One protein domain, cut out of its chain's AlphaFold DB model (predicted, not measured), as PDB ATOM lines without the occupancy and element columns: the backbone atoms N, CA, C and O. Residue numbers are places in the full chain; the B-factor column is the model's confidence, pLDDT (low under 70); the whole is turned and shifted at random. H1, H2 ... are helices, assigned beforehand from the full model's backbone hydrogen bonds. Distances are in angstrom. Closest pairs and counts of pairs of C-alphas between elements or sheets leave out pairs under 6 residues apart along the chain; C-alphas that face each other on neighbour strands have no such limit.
ATOM      1  N   PHE A  86      51.049  32.261 -36.624       63.53
ATOM      2  CA  PHE A  86      50.693  31.007 -35.967       63.53
ATOM      3  C   PHE A  86      49.859  30.046 -36.834       63.53
ATOM      4  O   PHE A  86      50.150  28.854 -36.795       63.53
ATOM      5  N   PRO A  87      48.899  30.501 -37.662       60.56
ATOM      6  CA  PRO A  87      48.112  29.604 -38.499       60.56
ATOM      7  C   PRO A  87      48.959  28.721 -39.441       60.56
ATOM      8  O   PRO A  87      48.678  27.536 -39.610       60.56
ATOM      9  N   CYS A  88      50.086  29.222 -39.948       59.78
ATOM     10  CA  CYS A  88      51.003  28.421 -40.766       59.78
ATOM     11  C   CYS A  88      51.908  27.500 -39.937       59.78
ATOM     12  O   CYS A  88      52.247  26.407 -40.389       59.78
ATOM     13  N   ARG A  89      52.258  27.890 -38.701       68.06
ATOM     14  CA  ARG A  89      52.913  26.983 -37.738       68.06
ATOM     15  C   ARG A  89      51.969  25.865 -37.298       68.06
ATOM     16  O   ARG A  89      52.403  24.728 -37.139       68.06
ATOM     17  N   ALA A  90      50.677  26.159 -37.176       73.06
ATOM     18  CA  ALA A  90      49.650  25.186 -36.847       73.06
ATOM     19  C   ALA A  90      49.534  24.114 -37.937       73.06
ATOM     20  O   ALA A  90      49.428  22.943 -37.595       73.06
ATOM     21  N   ALA A  91      49.680  24.457 -39.224       72.00
ATOM     22  CA  ALA A  91      49.701  23.474 -40.316       72.00
ATOM     23  C   ALA A  91      50.767  22.371 -40.123       72.00
ATOM     24  O   ALA A  91      50.548  21.218 -40.506       72.00
ATOM     25  N   ALA A  92      51.890  22.683 -39.463       73.31
ATOM     26  CA  ALA A  92      52.909  21.689 -39.133       73.31
ATOM     27  C   ALA A  92      52.424  20.636 -38.116       73.31
ATOM     28  O   ALA A  92      52.938  19.520 -38.140       73.31
ATOM     29  N   LEU A  93      51.389  20.904 -37.303       75.44
ATOM     30  CA  LEU A  93      50.758  19.888 -36.438       75.44
ATOM     31  C   LEU A  93      50.220  18.705 -37.249       75.44
ATOM     32  O   LEU A  93      50.303  17.558 -36.809       75.44
ATOM     33  N   CYS A  94      49.719  18.980 -38.454       74.31
ATOM     34  CA  CYS A  94      49.120  17.986 -39.338       74.31
ATOM     35  C   CYS A  94      50.128  17.340 -40.305       74.31
ATOM     36  O   CYS A  94      49.736  16.446 -41.070       74.31
ATOM     37  N   SER A  95      51.403  17.752 -40.262       75.38
ATOM     38  CA  SER A  95      52.477  17.184 -41.079       75.38
ATOM     39  C   SER A  95      52.806  15.750 -40.658       75.38
ATOM     40  O   SER A  95      52.868  15.421 -39.469       75.38
ATOM     41  N   ALA A  96      53.060  14.895 -41.651       71.31
ATOM     42  CA  ALA A  96      53.537  13.529 -41.434       71.31
ATOM     43  C   ALA A  96      54.960  13.490 -40.843       71.31
ATOM     44  O   ALA A  96      55.341  12.496 -40.230       71.31
ATOM     45  N   GLU A  97      55.725  14.571 -41.002       75.00
ATOM     46  CA  GLU A  97      57.113  14.696 -40.543       75.00
ATOM     47  C   GLU A  97      57.226  15.312 -39.137       75.00
ATOM     48  O   GLU A  97      58.310  15.340 -38.555       75.00
ATOM     49  N   ALA A  98      56.121  15.808 -38.569       77.94
ATOM     50  CA  ALA A  98      56.132  16.444 -37.257       77.94
ATOM     51  C   ALA A  98      56.242  15.407 -36.131       77.94
ATOM     52  O   ALA A  98      55.325  14.617 -35.894       77.94
ATOM     53  N   THR A  99      57.364  15.446 -35.409       84.81
ATOM     54  CA  THR A  99      57.572  14.658 -34.190       84.81
ATOM     55  C   THR A  99      56.685  15.166 -33.049       84.81
ATOM     56  O   THR A  99      56.215  16.305 -33.064       84.81
ATOM     57  N   SER A 100      56.472  14.341 -32.020       84.00
ATOM     58  CA  SER A 100      55.731  14.752 -30.817       84.00
ATOM     59  C   SER A 100      56.354  15.973 -30.131       84.00
ATOM     60  O   SER A 100      55.635  16.829 -29.628       84.00
ATOM     61  N   GLU A 101      57.682  16.080 -30.153       85.94
ATOM     62  CA  GLU A 101      58.437  17.219 -29.622       85.94
ATOM     63  C   GLU A 101      58.099  18.514 -30.369       85.94
ATOM     64  O   GLU A 101      57.767  19.512 -29.733       85.94
ATOM     65  N   ILE A 102      58.084  18.470 -31.708       82.56
ATOM     66  CA  ILE A 102      57.723  19.612 -32.561       82.56
ATOM     67  C   ILE A 102      56.272  20.036 -32.308       82.56
ATOM     68  O   ILE A 102      55.987  21.223 -32.188       82.56
ATOM     69  N   ARG A 103      55.342  19.081 -32.179       84.06
ATOM     70  CA  ARG A 103      53.931  19.394 -31.895       84.06
ATOM     71  C   ARG A 103      53.743  20.044 -30.525       84.06
ATOM     72  O   ARG A 103      53.002  21.016 -30.415       84.06
ATOM     73  N   CYS A 104      54.438  19.550 -29.501       87.25
ATOM     74  CA  CYS A 104      54.437  20.163 -28.173       87.25
ATOM     75  C   CYS A 104      55.026  21.581 -28.187       87.25
ATOM     76  O   CYS A 104      54.488  22.461 -27.518       87.25
ATOM     77  N   GLU A 105      56.101  21.815 -28.944       86.25
ATOM     78  CA  GLU A 105      56.702  23.146 -29.102       86.25
ATOM     79  C   GLU A 105      55.730  24.114 -29.788       86.25
ATOM     80  O   GLU A 105      55.474  25.193 -29.260       86.25
ATOM     81  N   ILE A 106      55.081  23.689 -30.880       85.19
ATOM     82  CA  ILE A 106      54.059  24.490 -31.571       85.19
ATOM     83  C   ILE A 106      52.911  24.858 -30.625       85.19
ATOM     84  O   ILE A 106      52.486  26.008 -30.608       85.19
ATOM     85  N   LEU A 107      52.409  23.911 -29.826       88.94
ATOM     86  CA  LEU A 107      51.306  24.152 -28.888       88.94
ATOM     87  C   LEU A 107      51.704  25.056 -27.713       88.94
ATOM     88  O   LEU A 107      50.890  25.846 -27.236       88.94
ATOM     89  N   LYS A 108      52.956  24.974 -27.252       89.25
ATOM     90  CA  LYS A 108      53.500  25.879 -26.233       89.25
ATOM     91  C   LYS A 108      53.607  27.304 -26.770       89.25
ATOM     92  O   LYS A 108      53.116  28.229 -26.129       89.25
ATOM     93  N   ASP A 109      54.166  27.460 -27.965       84.31
ATOM     94  CA  ASP A 109      54.250  28.749 -28.648       84.31
ATOM     95  C   ASP A 109      52.858  29.320 -28.955       84.31
ATOM     96  O   ASP A 109      52.650  30.527 -28.851       84.31
ATOM     97  N   ALA A 110      51.895  28.456 -29.299       86.12
ATOM     98  CA  ALA A 110      50.499  28.831 -29.512       86.12
ATOM     99  C   ALA A 110      49.912  29.507 -28.278       86.12
ATOM    100  O   ALA A 110      49.263  30.548 -28.367       86.12
ATOM    101  N   LYS A 111      50.149  28.889 -27.120       89.12
ATOM    102  CA  LYS A 111      49.641  29.353 -25.839       89.12
ATOM    103  C   LYS A 111      50.239  30.706 -25.466       89.12
ATOM    104  O   LYS A 111      49.487  31.609 -25.116       89.12
ATOM    105  N   GLU A 112      51.558  30.848 -25.589       86.06
ATOM    106  CA  GLU A 112      52.267  32.105 -25.317       86.06
ATOM    107  C   GLU A 112      51.777  33.235 -26.241       86.06
ATOM    108  O   GLU A 112      51.493  34.343 -25.783       86.06
ATOM    109  N   GLU A 113      51.601  32.950 -27.536       83.94
ATOM    110  CA  GLU A 113      51.081  33.926 -28.499       83.94
ATOM    111  C   GLU A 113      49.623  34.304 -28.208       83.94
ATOM    112  O   GLU A 113      49.264  35.480 -28.269       83.94
ATOM    113  N   TYR A 114      48.777  33.332 -27.866       86.94
ATOM    114  CA  TYR A 114      47.371  33.582 -27.562       86.94
ATOM    115  C   TYR A 114      47.186  34.398 -26.278       86.94
ATOM    116  O   TYR A 114      46.339  35.292 -26.232       86.94
ATOM    117  N   GLU A 115      47.994  34.137 -25.249       86.44
ATOM    118  CA  GLU A 115      48.025  34.941 -24.023       86.44
ATOM    119  C   GLU A 115      48.423  36.393 -24.332       86.44
ATOM    120  O   GLU A 115      47.688  37.312 -23.967       86.44
ATOM    121  N   MET A 116      49.487  36.602 -25.114       82.94
ATOM    122  CA  MET A 116      49.911  37.935 -25.561       82.94
ATOM    123  C   MET A 116      48.808  38.665 -26.348       82.94
ATOM    124  O   MET A 116      48.536  39.839 -26.095       82.94
ATOM    125  N   ILE A 117      48.142  38.000 -27.298       79.75
ATOM    126  CA  ILE A 117      47.059  38.626 -28.073       79.75
ATOM    127  C   ILE A 117      45.887  39.008 -27.164       79.75
ATOM    128  O   ILE A 117      45.346  40.105 -27.306       79.75
ATOM    129  N   ARG A 118      45.525  38.171 -26.186       82.94
ATOM    130  CA  ARG A 118      44.478  38.509 -25.210       82.94
ATOM    131  C   ARG A 118      44.843  39.713 -24.345       82.94
ATOM    132  O   ARG A 118      43.960  40.512 -24.037       82.94
ATOM    133  N   GLU A 119      46.112  39.871 -23.975       83.81
ATOM    134  CA  GLU A 119      46.593  41.060 -23.262       83.81
ATOM    135  C   GLU A 119      46.476  42.325 -24.121       83.81
ATOM    136  O   GLU A 119      46.007  43.361 -23.643       83.81
ATOM    137  N   ILE A 120      46.831  42.238 -25.407       73.69
ATOM    138  CA  ILE A 120      46.692  43.353 -26.352       73.69
ATOM    139  C   ILE A 120      45.212  43.731 -26.512       73.69
ATOM    140  O   ILE A 120      44.866  44.914 -26.438       73.69
ATOM    141  N   GLU A 121      44.325  42.746 -26.671       78.25
ATOM    142  CA  GLU A 121      42.877  42.954 -26.799       78.25
ATOM    143  C   GLU A 121      42.215  43.519 -25.544       78.25
ATOM    144  O   GLU A 121      41.223  44.240 -25.655       78.25
ATOM    145  N   ALA A 122      42.760  43.227 -24.360       85.62
ATOM    146  CA  ALA A 122      42.264  43.781 -23.105       85.62
ATOM    147  C   ALA A 122      42.425  45.311 -23.038       85.62
ATOM    148  O   ALA A 122      41.734  45.976 -22.265       85.62
ATOM    149  N   THR A 123      43.308  45.886 -23.861       87.81
ATOM    150  CA  THR A 123      43.480  47.337 -23.974       87.81
ATOM    151  C   THR A 123      42.668  47.902 -25.141       87.81
ATOM    152  O   THR A 123      42.711  47.395 -26.261       87.81
ATOM    153  N   ALA A 124      41.962  49.015 -24.917       80.12
ATOM    154  CA  ALA A 124      41.180  49.672 -25.971       80.12
ATOM    155  C   ALA A 124      42.055  50.111 -27.165       80.12
ATOM    156  O   ALA A 124      41.652  49.975 -28.319       80.12
ATOM    157  N   SER A 125      43.278  50.580 -26.892       73.25
ATOM    158  CA  SER A 125      44.264  50.940 -27.916       73.25
ATOM    159  C   SER A 125      44.772  49.724 -28.690       73.25
ATOM    160  O   SER A 125      44.837  49.774 -29.914       73.25
ATOM    161  N   GLY A 126      45.090  48.618 -28.008       64.56
ATOM    162  CA  GLY A 126      45.564  47.392 -28.651       64.56
ATOM    163  C   GLY A 126      44.484  46.720 -29.497       64.56
ATOM    164  O   GLY A 126      44.750  46.333 -30.631       64.56
ATOM    165  N   SER A 127      43.240  46.683 -29.011       66.38
ATOM    166  CA  SER A 127      42.089  46.199 -29.784       66.38
ATOM    167  C   SER A 127      41.862  47.022 -31.058       66.38
ATOM    168  O   SER A 127      41.609  46.457 -32.122       66.38
ATOM    169  N   SER A 128      42.006  48.352 -30.986       62.78
ATOM    170  CA  SER A 128      41.908  49.222 -32.165       62.78
ATOM    171  C   SER A 128      43.016  48.944 -33.186       62.78
ATOM    172  O   SER A 128      42.738  48.886 -34.380       62.78
ATOM    173  N   VAL A 129      44.256  48.740 -32.728       63.66
ATOM    174  CA  VAL A 129      45.406  48.420 -33.593       63.66
ATOM    175  C   VAL A 129      45.229  47.053 -34.257       63.66
ATOM    176  O   VAL A 129      45.420  46.936 -35.465       63.66
ATOM    177  N   LEU A 130      44.791  46.032 -33.513       62.00
ATOM    178  CA  LEU A 130      44.510  44.708 -34.076       62.00
ATOM    179  C   LEU A 130      43.415  44.772 -35.145       62.00
ATOM    180  O   LEU A 130      43.600  44.230 -36.225       62.00
ATOM    181  N   LYS A 131      42.317  45.500 -34.903       61.59
ATOM    182  CA  LYS A 131      41.244  45.673 -35.899       61.59
ATOM    183  C   LYS A 131      41.691  46.415 -37.159       61.59
ATOM    184  O   LYS A 131      41.145  46.172 -38.228       61.59
ATOM    185  N   GLN A 132      42.640  47.340 -37.033       55.28
ATOM    186  CA  GLN A 132      43.131  48.136 -38.156       55.28
ATOM    187  C   GLN A 132      44.150  47.377 -39.018       55.28
ATOM    188  O   GLN A 132      44.243  47.638 -40.216       55.28
ATOM    189  N   HIS A 133      44.918  46.465 -38.415       51.34
ATOM    190  CA  HIS A 133      46.074  45.838 -39.060       51.34
ATOM    191  C   HIS A 133      45.952  44.324 -39.265       51.34
ATOM    192  O   HIS A 133      46.699  43.775 -40.072       51.34
ATOM    193  N   ALA A 134      45.035  43.637 -38.580       53.59
ATOM    194  CA  ALA A 134      44.758  42.229 -38.827       53.59
ATOM    195  C   ALA A 134      43.648  42.098 -39.876       53.59
ATOM    196  O   ALA A 134      42.512  42.519 -39.657       53.59
ATOM    197  N   LEU A 135      43.976  41.489 -41.018       53.94
ATOM    198  CA  LEU A 135      42.980  41.115 -42.020       53.94
ATOM    199  C   LEU A 135      41.946  40.187 -41.371       53.94
ATOM    200  O   LEU A 135      42.318  39.203 -40.730       53.94
ATOM    201  N   HIS A 136      40.658  40.501 -41.537       48.25
ATOM    202  CA  HIS A 136      39.552  39.826 -40.849       48.25
ATOM    203  C   HIS A 136      39.626  38.300 -40.982       48.25
ATOM    204  O   HIS A 136      39.534  37.588 -39.990       48.25
ATOM    205  N   THR A 137      39.859  37.801 -42.193       51.28
ATOM    206  CA  THR A 137      39.909  36.365 -42.497       51.28
ATOM    207  C   THR A 137      41.092  35.693 -41.815       51.28
ATOM    208  O   THR A 137      40.919  34.687 -41.141       51.28
ATOM    209  N   THR A 138      42.283  36.291 -41.881       59.09
ATOM    210  CA  THR A 138      43.473  35.786 -41.179       59.09
ATOM    211  C   THR A 138      43.270  35.786 -39.664       59.09
ATOM    212  O   THR A 138      43.678  34.848 -38.979       59.09
ATOM    213  N   PHE A 139      42.605  36.815 -39.135       65.50
ATOM    214  CA  PHE A 139      42.294  36.916 -37.715       65.50
ATOM    215  C   PHE A 139      41.228  35.904 -37.281       65.50
ATOM    216  O   PHE A 139      41.345  35.330 -36.203       65.50
ATOM    217  N   GLN A 140      40.233  35.623 -38.122       68.56
ATOM    218  CA  GLN A 140      39.211  34.610 -37.870       68.56
ATOM    219  C   GLN A 140      39.814  33.202 -37.855       68.56
ATOM    220  O   GLN A 140      39.617  32.474 -36.886       68.56
ATOM    221  N   VAL A 141      40.630  32.855 -38.858       70.25
ATOM    222  CA  VAL A 141      41.373  31.583 -38.903       70.25
ATOM    223  C   VAL A 141      42.227  31.416 -37.648       70.25
ATOM    224  O   VAL A 141      42.183  30.385 -36.979       70.25
ATOM    225  N   TYR A 142      42.967  32.466 -37.283       77.44
ATOM    226  CA  TYR A 142      43.744  32.500 -36.051       77.44
ATOM    227  C   TYR A 142      42.869  32.257 -34.813       77.44
ATOM    228  O   TYR A 142      43.209  31.426 -33.972       77.44
ATOM    229  N   ARG A 143      41.728  32.947 -34.698       80.56
ATOM    230  CA  ARG A 143      40.833  32.859 -33.540       80.56
ATOM    231  C   ARG A 143      40.177  31.499 -33.407       80.56
ATOM    232  O   ARG A 143      40.118  30.996 -32.292       80.56
ATOM    233  N   GLU A 144      39.719  30.899 -34.495       83.25
ATOM    234  CA  GLU A 144      39.090  29.578 -34.468       83.25
ATOM    235  C   GLU A 144      40.080  28.488 -34.065       83.25
ATOM    236  O   GLU A 144      39.785  27.672 -33.186       83.25
ATOM    237  N   ILE A 145      41.283  28.514 -34.645       83.38
ATOM    238  CA  ILE A 145      42.346  27.573 -34.292       83.38
ATOM    239  C   ILE A 145      42.744  27.769 -32.825       83.38
ATOM    240  O   ILE A 145      42.755  26.805 -32.063       83.38
ATOM    241  N   MET A 146      43.006  29.007 -32.394       85.44
ATOM    242  CA  MET A 146      43.434  29.286 -31.022       85.44
ATOM    243  C   MET A 146      42.348  29.020 -29.977       85.44
ATOM    244  O   MET A 146      42.655  28.499 -28.909       85.44
ATOM    245  N   ALA A 147      41.082  29.329 -30.266       87.44
ATOM    246  CA  ALA A 147      39.967  29.025 -29.370       87.44
ATOM    247  C   ALA A 147      39.773  27.509 -29.228       87.44
ATOM    248  O   ALA A 147      39.560  27.019 -28.120       87.44
ATOM    249  N   THR A 148      39.920  26.758 -30.322       88.62
ATOM    250  CA  THR A 148      39.879  25.290 -30.291       88.62
ATOM    251  C   THR A 148      41.062  24.726 -29.503       88.62
ATOM    252  O   THR A 148      40.885  23.849 -28.660       88.62
ATOM    253  N   MET A 149      42.270  25.261 -29.697       91.12
ATOM    254  CA  MET A 149      43.438  24.875 -28.903       91.12
ATOM    255  C   MET A 149      43.244  25.189 -27.419       91.12
ATOM    256  O   MET A 149      43.521  24.333 -26.584       91.12
ATOM    257  N   GLN A 150      42.703  26.362 -27.082       92.94
ATOM    258  CA  GLN A 150      42.396  26.747 -25.707       92.94
ATOM    259  C   GLN A 150      41.355  25.818 -25.071       92.94
ATOM    260  O   GLN A 150      41.547  25.392 -23.934       92.94
ATOM    261  N   LEU A 151      40.284  25.473 -25.797       93.81
ATOM    262  CA  LEU A 151      39.247  24.537 -25.341       93.81
ATOM    263  C   LEU A 151      39.834  23.171 -24.951       93.81
ATOM    264  O   LEU A 151      39.310  22.492 -24.071       93.81
ATOM    265  N   HIS A 152      40.940  22.787 -25.589       93.38
ATOM    266  CA  HIS A 152      41.645  21.531 -25.359       93.38
ATOM    267  C   HIS A 152      42.960  21.697 -24.572       93.38
ATOM    268  O   HIS A 152      43.835  20.834 -24.656       93.38
ATOM    269  N   ASP A 153      43.109  22.775 -23.793       93.25
ATOM    270  CA  ASP A 153      44.294  23.080 -22.970       93.25
ATOM    271  C   ASP A 153      45.629  23.062 -23.735       93.25
ATOM    272  O   ASP A 153      46.676  22.761 -23.155       93.25
ATOM    273  N   PHE A 154      45.615  23.342 -25.037       90.69
ATOM    274  CA  PHE A 154      46.785  23.237 -25.910       90.69
ATOM    275  C   PHE A 154      47.435  21.837 -25.864       90.69
ATOM    276  O   PHE A 154      48.655  21.703 -25.933       90.69
ATOM    277  N   LYS A 155      46.632  20.773 -25.723       91.75
ATOM    278  CA  LYS A 155      47.090  19.373 -25.783       91.75
ATOM    279  C   LYS A 155      46.834  18.799 -27.171       91.75
ATOM    280  O   LYS A 155      45.714  18.907 -27.657       91.75
ATOM    281  N   ASP A 156      47.834  18.143 -27.767       88.94
ATOM    282  CA  ASP A 156      47.694  17.500 -29.082       88.94
ATOM    283  C   ASP A 156      46.523  16.508 -29.056       88.94
ATOM    284  O   ASP A 156      46.527  15.520 -28.317       88.94
ATOM    285  N   CYS A 157      45.482  16.818 -29.822       91.31
ATOM    286  CA  CYS A 157      44.259  16.046 -29.867       91.31
ATOM    287  C   CYS A 157      43.636  16.132 -31.257       91.31
ATOM    288  O   CYS A 157      43.918  17.037 -32.048       91.31
ATOM    289  N   LYS A 158      42.744  15.183 -31.542       90.12
ATOM    290  CA  LYS A 158      42.105  15.085 -32.850       90.12
ATOM    291  C   LYS A 158      41.327  16.352 -33.222       90.12
ATOM    292  O   LYS A 158      41.423  16.781 -34.355       90.12
ATOM    293  N   ALA A 159      40.653  16.999 -32.273       88.94
ATOM    294  CA  ALA A 159      39.901  18.226 -32.544       88.94
ATOM    295  C   ALA A 159      40.795  19.391 -33.011       88.94
ATOM    296  O   ALA A 159      40.420  20.121 -33.924       88.94
ATOM    297  N   ILE A 160      42.001  19.533 -32.441       88.62
ATOM    298  CA  ILE A 160      42.991  20.522 -32.901       88.62
ATOM    299  C   ILE A 160      43.493  20.162 -34.304       88.62
ATOM    300  O   ILE A 160      43.615  21.032 -35.160       88.62
ATOM    301  N   GLN A 161      43.769  18.884 -34.560       85.69
ATOM    302  CA  GLN A 161      44.203  18.433 -35.883       85.69
ATOM    303  C   GLN A 161      43.104  18.632 -36.936       85.69
ATOM    304  O   GLN A 161      43.403  19.084 -38.036       85.69
ATOM    305  N   ASP A 162      41.845  18.365 -36.588       85.31
ATOM    306  CA  ASP A 162      40.691  18.498 -37.474       85.31
ATOM    307  C   ASP A 162      40.456  19.972 -37.856       85.31
ATOM    308  O   ASP A 162      40.324  20.266 -39.043       85.31
ATOM    309  N   ILE A 163      40.482  20.915 -36.898       84.88
ATOM    310  CA  ILE A 163      40.319  22.350 -37.211       84.88
ATOM    311  C   ILE A 163      41.502  22.896 -38.017       84.88
ATOM    312  O   ILE A 163      41.318  23.664 -38.959       84.88
ATOM    313  N   VAL A 164      42.726  22.465 -37.698       82.19
ATOM    314  CA  VAL A 164      43.916  22.853 -38.458       82.19
ATOM    315  C   VAL A 164      43.839  22.287 -39.867       82.19
ATOM    316  O   VAL A 164      44.140  22.997 -40.813       82.19
ATOM    317  N   GLN A 165      43.417  21.037 -40.040       78.50
ATOM    318  CA  GLN A 165      43.304  20.407 -41.352       78.50
ATOM    319  C   GLN A 165      42.138  20.969 -42.178       78.50
ATOM    320  O   GLN A 165      42.233  20.984 -43.405       78.50
ATOM    321  N   ALA A 166      41.074  21.455 -41.531       75.69
ATOM    322  CA  ALA A 166      39.982  22.172 -42.187       75.69
ATOM    323  C   ALA A 166      40.467  23.491 -42.808       75.69
ATOM    324  O   ALA A 166      40.116  23.799 -43.945       75.69
ATOM    325  N   TRP A 167      41.326  24.226 -42.097       74.25
ATOM    326  CA  TRP A 167      41.940  25.458 -42.600       74.25
ATOM    327  C   TRP A 167      43.185  25.215 -43.483       74.25
ATOM    328  O   TRP A 167      43.489  26.037 -44.347       74.25
ATOM    329  N   TYR A 168      43.880  24.081 -43.315       71.81
ATOM    330  CA  TYR A 168      45.142  23.719 -43.983       71.81
ATOM    331  C   TYR A 168      45.152  22.257 -44.489       71.81
ATOM    332  O   TYR A 168      45.777  21.380 -43.880       71.81
ATOM    333  N   PRO A 169      44.480  21.953 -45.615       57.03
ATOM    334  CA  PRO A 169      44.398  20.597 -46.159       57.03
ATOM    335  C   PRO A 169      45.749  20.081 -46.700       57.03
ATOM    336  O   PRO A 169      46.565  20.832 -47.228       57.03
ATOM    337  N   ARG A 170      45.986  18.762 -46.585       47.47
ATOM    338  CA  ARG A 170      47.309  18.124 -46.779       47.47
ATOM    339  C   ARG A 170      47.898  18.233 -48.187       47.47
ATOM    340  O   ARG A 170      49.114  18.318 -48.296       47.47
ATOM    341  N   TRP A 171      47.094  18.208 -49.245       38.56
ATOM    342  CA  TRP A 171      47.550  18.315 -50.636       38.56
ATOM    343  C   TRP A 171      46.697  19.359 -51.353       38.56
ATOM    344  O   TRP A 171      45.494  19.434 -51.109       38.56
TER     345      TRP A 171
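What this domain is: This is residues 86 to 171 of the 464 residues of the protein "Hypothetical protein" of Symbiodinium sp. CCMP2592 (UniProt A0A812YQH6). Two helical hairpins, H1 with H2 and H4 with H5, pack on each other with H4 crossing H2 steeply, while the long helix H2 runs on past them along the longest axis to a corner where H3 turns off. H3 is at the far end, touching no named helix but H2, and residues 132 to 137, where H3 gives way to H4, stick out free before H4 leads back to the packed part. The printed part has 86 residues with five named helices in the order H1, H2, H3, H4, H5 and no named strand: the class is all helix. It is compact, with a radius of gyration of the C-alphas of 13.3 A, and elongated in outline, with spans of 40 by 24 by 18 A.

How they stand to each other: H1, residues 86 to 94, and H2, residues 100 to 122, form a helical hairpin: they touch, at a shallow tilt of 26 degrees, and run opposite ways. Their closest C-alphas are those of Leu 93 and Arg 103, 5.6 A apart, and H2 touches H1 with residues 102 to 110 alone. H3, residues 124 to 133, touches H2 only at the corner by their link; the closest C-alphas are those of Glu 121 and Ser 127, 4.5 A apart, and the tilt is steep at 61 degrees. H4, residues 136 to 151, and H3 meet only through their link. H4 touches H2 with residues 146 to 150 alone, at a steep tilt of 65 degrees, opposite ways; the closest C-alphas, of Tyr 114 and Met 146, are 6.8 A apart. With residues 141 to 145 alone H4 touches H1, at a steep tilt of 53 degrees, the same way, and the C-alphas of Pro 87 and Tyr 142 come closest at 5.8 A. H5, residues 158 to 167, forms a second helical hairpin with H4, at a shallow tilt of 6 degrees, opposite ways; their closest C-alphas are those of Met 149 and Ile 160, 5.9 A apart. H5 also touches H1, at a steep tilt of 59 degrees, opposite ways, closest at the C-alphas of Cys 94 and Gln 161, 6.0 A. The packing of the helices is part aligned, part crossed: of 5 pairs that touch and have a tilt, leaving out those that touch only at the corner or at their ends, 2 are at a shallow tilt. H1 and H3, H2 and H5, and H3 and H5 are apart. In H2, H3, H4 and H5 every pair of O i and N i+4 is within hydrogen-bond range; in H1 2 of 5 such pairs are, beside 6 of 6 pairs of O i and N i+3.

Where its parts are: H1 begins at C-alpha 86 at (50.693, 31.007, -35.967) and is 13.5 A long from first to last C-alpha. H2, the longest helix with 23 residues, measures 32.9 A from C-alpha 100 at (55.731, 14.752, -30.817) to C-alpha 122 at (42.264, 43.781, -23.105). H3 is 14.5 A long and H4 21.8 A. H5 is 14.2 A long and ends at C-alpha 167 at (41.940, 25.458, -42.600).

The domain as a whole: The two C-alphas farthest apart are those of Ala 96 and Ala 124, at 41.2 A. The printed part has no cut. The links H1 to H2, H2 to H3 and H3 to H4 are tight, the link H4 to H5 is short, and no link is long. The mean pLDDT of the printed part is 76.9; 22 residues are under 70, namely 86 to 89, 126 to 140 and 169 to 171.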